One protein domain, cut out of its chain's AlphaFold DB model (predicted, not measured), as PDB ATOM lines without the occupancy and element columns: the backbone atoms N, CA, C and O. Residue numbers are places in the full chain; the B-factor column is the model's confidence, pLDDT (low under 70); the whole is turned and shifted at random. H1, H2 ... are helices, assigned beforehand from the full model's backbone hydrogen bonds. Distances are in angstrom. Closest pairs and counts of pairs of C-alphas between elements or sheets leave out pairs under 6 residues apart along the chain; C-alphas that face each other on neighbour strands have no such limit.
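This is residues 2 to 56 of the 107 residues of an uncharacterized protein of Escherichia sp. E1130 (UniProt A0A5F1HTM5). Little of this domain is regular structure: a small helical hairpin, H1 and H2, makes one end of a flat outline, and long unnamed stretches make the rest. Residues 2 to 12 run in from the far end to H1; after H2, residues 41 to 50 cross the breadth of the outline near the hairpin's open end, and residues 51 to 56 then turn along the longest axis, away from the hairpin, toward the end where Ile 2 lies. The printed part has 55 residues, with H1 then H2 and no named strand; the class is all helix, though the named helices hold only 19 residues. It is only just loose, close to compact, with a radius of gyration of the C-alphas of 12.2 A and spans of 37 by 26 by 13 A.

H1, the longest helix, holds residues 13 to 22, is 14.4 A long and begins at C-alpha 13 (152.921, 133.557, 164.528). H2, residues 28 to 36, is 12.1 A long and ends at C-alpha 36 (146.182, 131.670, 162.126).

H1 and H2 touch, closest at the C-alphas of Leu 20 and Ser 28, 5.6 A apart. This helical hairpin has a steep tilt of 40 degrees, opposite ways. In both, every O i to N i+4 pair is within hydrogen-bond range.

The C-alphas farthest apart, Ile 2 and Gly 24, are 38.9 A apart. The printed part has no cut, and the link H1 to H2 is tight. Mean pLDDT of the printed part is 72.6; residues 2 to 8, 40 to 46 and 51 to 56 are under 70.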
ATOM      1  N   ILE A   2     143.994 142.730 142.640       26.42
ATOM      2  CA  ILE A   2     145.408 142.328 142.605       26.42
ATOM      3  C   ILE A   2     146.042 142.761 143.935       26.42
ATOM      4  O   ILE A   2     146.260 143.947 144.166       26.42
ATOM      5  N   TYR A   3     146.255 141.807 144.843       36.62
ATOM      6  CA  TYR A   3     146.803 142.053 146.178       36.62
ATOM      7  C   TYR A   3     148.319 142.284 146.108       36.62
ATOM      8  O   TYR A   3     149.080 141.380 145.767       36.62
ATOM      9  N   LYS A   4     148.778 143.490 146.467       36.78
ATOM     10  CA  LYS A   4     150.205 143.797 146.651       36.78
ATOM     11  C   LYS A   4     150.558 143.613 148.131       36.78
ATOM     12  O   LYS A   4     150.206 144.441 148.969       36.78
ATOM     13  N   ARG A   5     151.221 142.497 148.446       38.91
ATOM     14  CA  ARG A   5     151.763 142.152 149.774       38.91
ATOM     15  C   ARG A   5     152.549 143.354 150.342       38.91
ATOM     16  O   ARG A   5     153.390 143.901 149.633       38.91
ATOM     17  N   GLY A   6     152.265 143.782 151.581       52.56
ATOM     18  CA  GLY A   6     153.090 144.771 152.307       52.56
ATOM     19  C   GLY A   6     152.443 146.098 152.735       52.56
ATOM     20  O   GLY A   6     153.154 146.959 153.240       52.56
ATOM     21  N   TRP A   7     151.130 146.299 152.569       59.12
ATOM     22  CA  TRP A   7     150.480 147.552 152.999       59.12
ATOM     23  C   TRP A   7     150.105 147.608 154.479       59.12
ATOM     24  O   TRP A   7     149.849 148.702 154.955       59.12
ATOM     25  N   MET A   8     150.074 146.484 155.200       65.19
ATOM     26  CA  MET A   8     149.766 146.426 156.633       65.19
ATOM     27  C   MET A   8     150.826 145.601 157.354       65.19
ATOM     28  O   MET A   8     151.193 144.525 156.878       65.19
ATOM     29  N   GLN A   9     151.318 146.089 158.495       71.06
ATOM     30  CA  GLN A   9     152.240 145.315 159.322       71.06
ATOM     31  C   GLN A   9     151.447 144.266 160.106       71.06
ATOM     32  O   GLN A   9     150.808 144.556 161.120       71.06
ATOM     33  N   THR A  10     151.467 143.039 159.605       78.88
ATOM     34  CA  THR A  10     150.893 141.878 160.283       78.88
ATOM     35  C   THR A  10     151.882 141.326 161.294       78.88
ATOM     36  O   THR A  10     153.082 141.284 161.028       78.88
ATOM     37  N   LEU A  11     151.382 140.861 162.434       79.31
ATOM     38  CA  LEU A  11     152.189 140.075 163.361       79.31
ATOM     39  C   LEU A  11     152.479 138.717 162.727       79.31
ATOM     40  O   LEU A  11     151.607 138.141 162.076       79.31
ATOM     41  N   SER A  12     153.665 138.168 162.944       80.19
ATOM     42  CA  SER A  12     154.004 136.768 162.683       80.19
ATOM     43  C   SER A  12     153.399 135.852 163.756       80.19
ATOM     44  O   SER A  12     152.795 136.305 164.732       80.19
ATOM     45  N   ARG A  13     153.441 134.530 163.547       82.38
ATOM     46  CA  ARG A  13     152.921 133.557 164.528       82.38
ATOM     47  C   ARG A  13     153.671 133.668 165.861       82.38
ATOM     48  O   ARG A  13     153.054 133.655 166.920       82.38
ATOM     49  N   HIS A  14     154.989 133.836 165.776       84.38
ATOM     50  CA  HIS A  14     155.858 133.991 166.933       84.38
ATOM     51  C   HIS A  14     155.601 135.310 167.669       84.38
ATOM     52  O   HIS A  14     155.349 135.281 168.867       84.38
ATOM     53  N   GLU A  15     155.549 136.439 166.953       84.50
ATOM     54  CA  GLU A  15     155.287 137.751 167.569       84.50
ATOM     55  C   GLU A  15     153.927 137.807 168.268       84.50
ATOM     56  O   GLU A  15     153.818 138.357 169.361       84.50
ATOM     57  N   LEU A  16     152.892 137.214 167.662       84.94
ATOM     58  CA  LEU A  16     151.571 137.137 168.281       84.94
ATOM     59  C   LEU A  16     151.606 136.310 169.569       84.94
ATOM     60  O   LEU A  16     151.043 136.727 170.574       84.94
ATOM     61  N   LYS A  17     152.286 135.158 169.551       87.31
ATOM     62  CA  LYS A  17     152.429 134.298 170.728       87.31
ATOM     63  C   LYS A  17     153.133 135.026 171.875       87.31
ATOM     64  O   LYS A  17     152.609 135.042 172.982       87.31
ATOM     65  N   THR A  18     154.273 135.653 171.597       88.75
ATOM     66  CA  THR A  18     155.044 136.397 172.601       88.75
ATOM     67  C   THR A  18     154.236 137.550 173.192       88.75
ATOM     68  O   THR A  18     154.300 137.784 174.395       88.75
ATOM     69  N   LEU A  19     153.431 138.238 172.375       86.12
ATOM     70  CA  LEU A  19     152.551 139.307 172.847       86.12
ATOM     71  C   LEU A  19     151.460 138.770 173.787       86.12
ATOM     72  O   LEU A  19     151.242 139.328 174.856       86.12
ATOM     73  N   LEU A  20     150.823 137.650 173.436       88.12
ATOM     74  CA  LEU A  20     149.820 137.005 174.293       88.12
ATOM     75  C   LEU A  20     150.420 136.529 175.625       88.12
ATOM     76  O   LEU A  20     149.796 136.683 176.672       88.12
ATOM     77  N   GLU A  21     151.638 135.986 175.596       90.12
ATOM     78  CA  GLU A  21     152.365 135.575 176.804       90.12
ATOM     79  C   GLU A  21     152.729 136.777 177.684       90.12
ATOM     80  O   GLU A  21     152.600 136.695 178.904       90.12
ATOM     81  N   SER A  22     153.117 137.909 177.084       88.69
ATOM     82  CA  SER A  22     153.419 139.139 177.830       88.69
ATOM     83  C   SER A  22     152.199 139.754 178.523       88.69
ATOM     84  O   SER A  22     152.349 140.388 179.562       88.69
ATOM     85  N   GLU A  23     150.999 139.507 177.996       87.25
ATOM     86  CA  GLU A  23     149.717 139.916 178.589       87.25
ATOM     87  C   GLU A  23     149.174 138.879 179.597       87.25
ATOM     88  O   GLU A  23     148.068 139.021 180.117       87.25
ATOM     89  N   GLY A  24     149.932 137.813 179.889       88.50
ATOM     90  CA  GLY A  24     149.574 136.809 180.896       88.50
ATOM     91  C   GLY A  24     148.564 135.755 180.430       88.50
ATOM     92  O   GLY A  24     147.957 135.079 181.263       88.50
ATOM     93  N   ILE A  25     148.370 135.578 179.119       86.75
ATOM     94  CA  ILE A  25     147.455 134.562 178.579       86.75
ATOM     95  C   ILE A  25     148.151 133.196 178.582       86.75
ATOM     96  O   ILE A  25     149.048 132.935 177.778       86.75
ATOM     97  N   SER A  26     147.698 132.302 179.464       80.19
ATOM     98  CA  SER A  26     148.257 130.956 179.655       80.19
ATOM     99  C   SER A  26     148.145 130.056 178.417       80.19
ATOM    100  O   SER A  26     149.057 129.285 178.130       80.19
ATOM    101  N   ASP A  27     147.067 130.186 177.639       87.88
ATOM    102  CA  ASP A  27     146.788 129.353 176.459       87.88
ATOM    103  C   ASP A  27     147.153 130.043 175.130       87.88
ATOM    104  O   ASP A  27     146.425 129.957 174.132       87.88
ATOM    105  N   SER A  28     148.302 130.727 175.094       84.12
ATOM    106  CA  SER A  28     148.771 131.513 173.940       84.12
ATOM    107  C   SER A  28     148.739 130.726 172.617       84.12
ATOM    108  O   SER A  28     148.252 131.224 171.601       84.12
ATOM    109  N   ASN A  29     149.169 129.458 172.620       85.44
ATOM    110  CA  ASN A  29     149.185 128.607 171.422       85.44
ATOM    111  C   ASN A  29     147.783 128.332 170.858       85.44
ATOM    112  O   ASN A  29     147.612 128.310 169.639       85.44
ATOM    113  N   LYS A  30     146.782 128.130 171.724       85.94
ATOM    114  CA  LYS A  30     145.410 127.826 171.299       85.94
ATOM    115  C   LYS A  30     144.793 129.033 170.600       85.94
ATOM    116  O   LYS A  30     144.204 128.891 169.534       85.94
ATOM    117  N   VAL A  31     145.008 130.224 171.157       83.62
ATOM    118  CA  VAL A  31     144.560 131.492 170.563       83.62
ATOM    119  C   VAL A  31     145.229 131.723 169.207       83.62
ATOM    120  O   VAL A  31     144.558 132.047 168.228       83.62
ATOM    121  N   VAL A  32     146.541 131.497 169.113       84.81
ATOM    122  CA  VAL A  32     147.277 131.632 167.849       84.81
ATOM    123  C   VAL A  32     146.768 130.644 166.795       84.81
ATOM    124  O   VAL A  32     146.590 131.045 165.646       84.81
ATOM    125  N   ASN A  33     146.496 129.390 167.170       84.19
ATOM    126  CA  ASN A  33     145.952 128.374 166.263       84.19
ATOM    127  C   ASN A  33     144.541 128.729 165.772       84.19
ATOM    128  O   ASN A  33     144.255 128.567 164.591       84.19
ATOM    129  N   ILE A  34     143.678 129.268 166.640       81.88
ATOM    130  CA  ILE A  34     142.333 129.727 166.251       81.88
ATOM    131  C   ILE A  34     142.419 130.852 165.211       81.88
ATOM    132  O   ILE A  34     141.658 130.870 164.246       81.88
ATOM    133  N   LEU A  35     143.348 131.794 165.396       81.06
ATOM    134  CA  LEU A  35     143.463 132.966 164.527       81.06
ATOM    135  C   LEU A  35     144.172 132.654 163.203       81.06
ATOM    136  O   LEU A  35     143.747 133.122 162.150       81.06
ATOM    137  N   LYS A  36     145.257 131.875 163.252       78.50
ATOM    138  CA  LYS A  36     146.182 131.670 162.126       78.50
ATOM    139  C   LYS A  36     146.241 130.249 161.591       78.50
ATOM    140  O   LYS A  36     147.029 130.011 160.687       78.50
ATOM    141  N   GLY A  37     145.428 129.335 162.103       74.75
ATOM    142  CA  GLY A  37     145.459 127.934 161.701       74.75
ATOM    143  C   GLY A  37     146.564 127.133 162.394       74.75
ATOM    144  O   GLY A  37     147.493 127.673 163.006       74.75
ATOM    145  N   GLU A  38     146.415 125.811 162.328       72.00
ATOM    146  CA  GLU A  38     147.350 124.843 162.913       72.00
ATOM    147  C   GLU A  38     148.551 124.566 161.999       72.00
ATOM    148  O   GLU A  38     149.651 124.307 162.489       72.00
ATOM    149  N   ASP A  39     148.368 124.698 160.685       71.12
ATOM    150  CA  ASP A  39     149.397 124.409 159.691       71.12
ATOM    151  C   ASP A  39     150.335 125.597 159.463       71.12
ATOM    152  O   ASP A  39     149.918 126.694 159.107       71.12
ATOM    153  N   TRP A  40     151.645 125.359 159.551       59.69
ATOM    154  CA  TRP A  40     152.672 126.366 159.242       59.69
ATOM    155  C   TRP A  40     152.691 126.800 157.770       59.69
ATOM    156  O   TRP A  40     153.301 127.814 157.440       59.69
ATOM    157  N   GLN A  41     152.062 126.016 156.891       60.94
ATOM    158  CA  GLN A  41     151.996 126.275 155.452       60.94
ATOM    159  C   GLN A  41     150.719 127.013 155.035       60.94
ATOM    160  O   GLN A  41     150.733 127.686 154.007       60.94
ATOM    161  N   ASN A  42     149.646 126.923 155.826       60.69
ATOM    162  CA  ASN A  42     148.396 127.625 155.560       60.69
ATOM    163  C   ASN A  42     148.242 128.775 156.549       60.69
ATOM    164  O   ASN A  42     148.003 128.564 157.735       60.69
ATOM    165  N   GLU A  43     148.343 130.008 156.053       63.44
ATOM    166  CA  GLU A  43     147.845 131.155 156.805       63.44
ATOM    167  C   GLU A  43     146.342 130.930 157.048       63.44
ATOM    168  O   GLU A  43     145.570 130.736 156.109       63.44
ATOM    169  N   GLY A  44     145.939 130.867 158.316       64.44
ATOM    170  CA  GLY A  44     144.549 130.661 158.710       64.44
ATOM    171  C   GLY A  44     143.625 131.805 158.287       64.44
ATOM    172  O   GLY A  44     144.050 132.766 157.647       64.44
ATOM    173  N   PRO A  45     142.337 131.733 158.662       65.94
ATOM    174  CA  PRO A  45     141.306 132.611 158.110       65.94
ATOM    175  C   PRO A  45     141.500 134.096 158.451       65.94
ATOM    176  O   PRO A  45     140.899 134.947 157.792       65.94
ATOM    177  N   TYR A  46     142.321 134.425 159.457       67.38
ATOM    178  CA  TYR A  46     142.510 135.793 159.927       67.38
ATOM    179  C   TYR A  46     143.964 136.267 159.852       67.38
ATOM    180  O   TYR A  46     144.901 135.632 160.340       67.38
ATOM    181  N   LEU A  47     144.136 137.482 159.325       72.19
ATOM    182  CA  LEU A  47     145.381 138.241 159.409       72.19
ATOM    183  C   LEU A  47     145.353 139.124 160.658       72.19
ATOM    184  O   LEU A  47     144.521 140.021 160.783       72.19
ATOM    185  N   VAL A  48     146.286 138.886 161.580       75.88
ATOM    186  CA  VAL A  48     146.398 139.683 162.810       75.88
ATOM    187  C   VAL A  48     147.310 140.881 162.558       75.88
ATOM    188  O   VAL A  48     148.524 140.730 162.399       75.88
ATOM    189  N   VAL A  49     146.720 142.073 162.502       77.00
ATOM    190  CA  VAL A  49     147.439 143.345 162.335       77.00
ATOM    191  C   VAL A  49     148.001 143.795 163.681       77.00
ATOM    192  O   VAL A  49     147.343 143.666 164.713       77.00
ATOM    193  N   LYS A  50     149.229 144.320 163.683       74.88
ATOM    194  CA  LYS A  50     149.859 144.840 164.899       74.88
ATOM    195  C   LYS A  50     149.062 146.029 165.443       74.88
ATOM    196  O   LYS A  50     148.858 147.016 164.739       74.88
ATOM    197  N   TYR A  51     148.640 145.947 166.704       65.38
ATOM    198  CA  TYR A  51     147.973 147.051 167.392       65.38
ATOM    199  C   TYR A  51     148.911 148.269 167.456       65.38
ATOM    200  O   TYR A  51     150.086 148.134 167.797       65.38
ATOM    201  N   GLY A  52     148.422 149.443 167.049       62.38
ATOM    202  CA  GLY A  52     149.237 150.654 166.883       62.38
ATOM    203  C   GLY A  52     149.891 150.811 165.505       62.38
ATOM    204  O   GLY A  52     150.558 151.816 165.261       62.38
ATOM    205  N   TRP A  53     149.687 149.865 164.580       57.38
ATOM    206  CA  TRP A  53     149.974 150.121 163.174       57.38
ATOM    207  C   TRP A  53     148.933 151.102 162.629       57.38
ATOM    208  O   TRP A  53     147.800 150.742 162.321       57.38
ATOM    209  N   PHE A  54     149.337 152.361 162.519       57.56
ATOM    210  CA  PHE A  54     148.628 153.360 161.739       57.56
ATOM    211  C   PHE A  54     149.366 153.524 160.418       57.56
ATOM    212  O   PHE A  54     150.598 153.616 160.384       57.56
ATOM    213  N   ARG A  55     148.622 153.578 159.310       58.12
ATOM    214  CA  ARG A  55     149.167 154.071 158.043       58.12
ATOM    215  C   ARG A  55     149.810 155.427 158.350       58.12
ATOM    216  O   ARG A  55     149.119 156.302 158.868       58.12
ATOM    217  N   LYS A  56     151.121 155.571 158.092       60.28
ATOM    218  CA  LYS A  56     151.838 156.853 158.225       60.28
ATOM    219  C   LYS A  56     150.946 157.946 157.634       60.28
ATOM    220  O   LYS A  56     150.450 157.757 156.521       60.28
TER     221      LYS A  56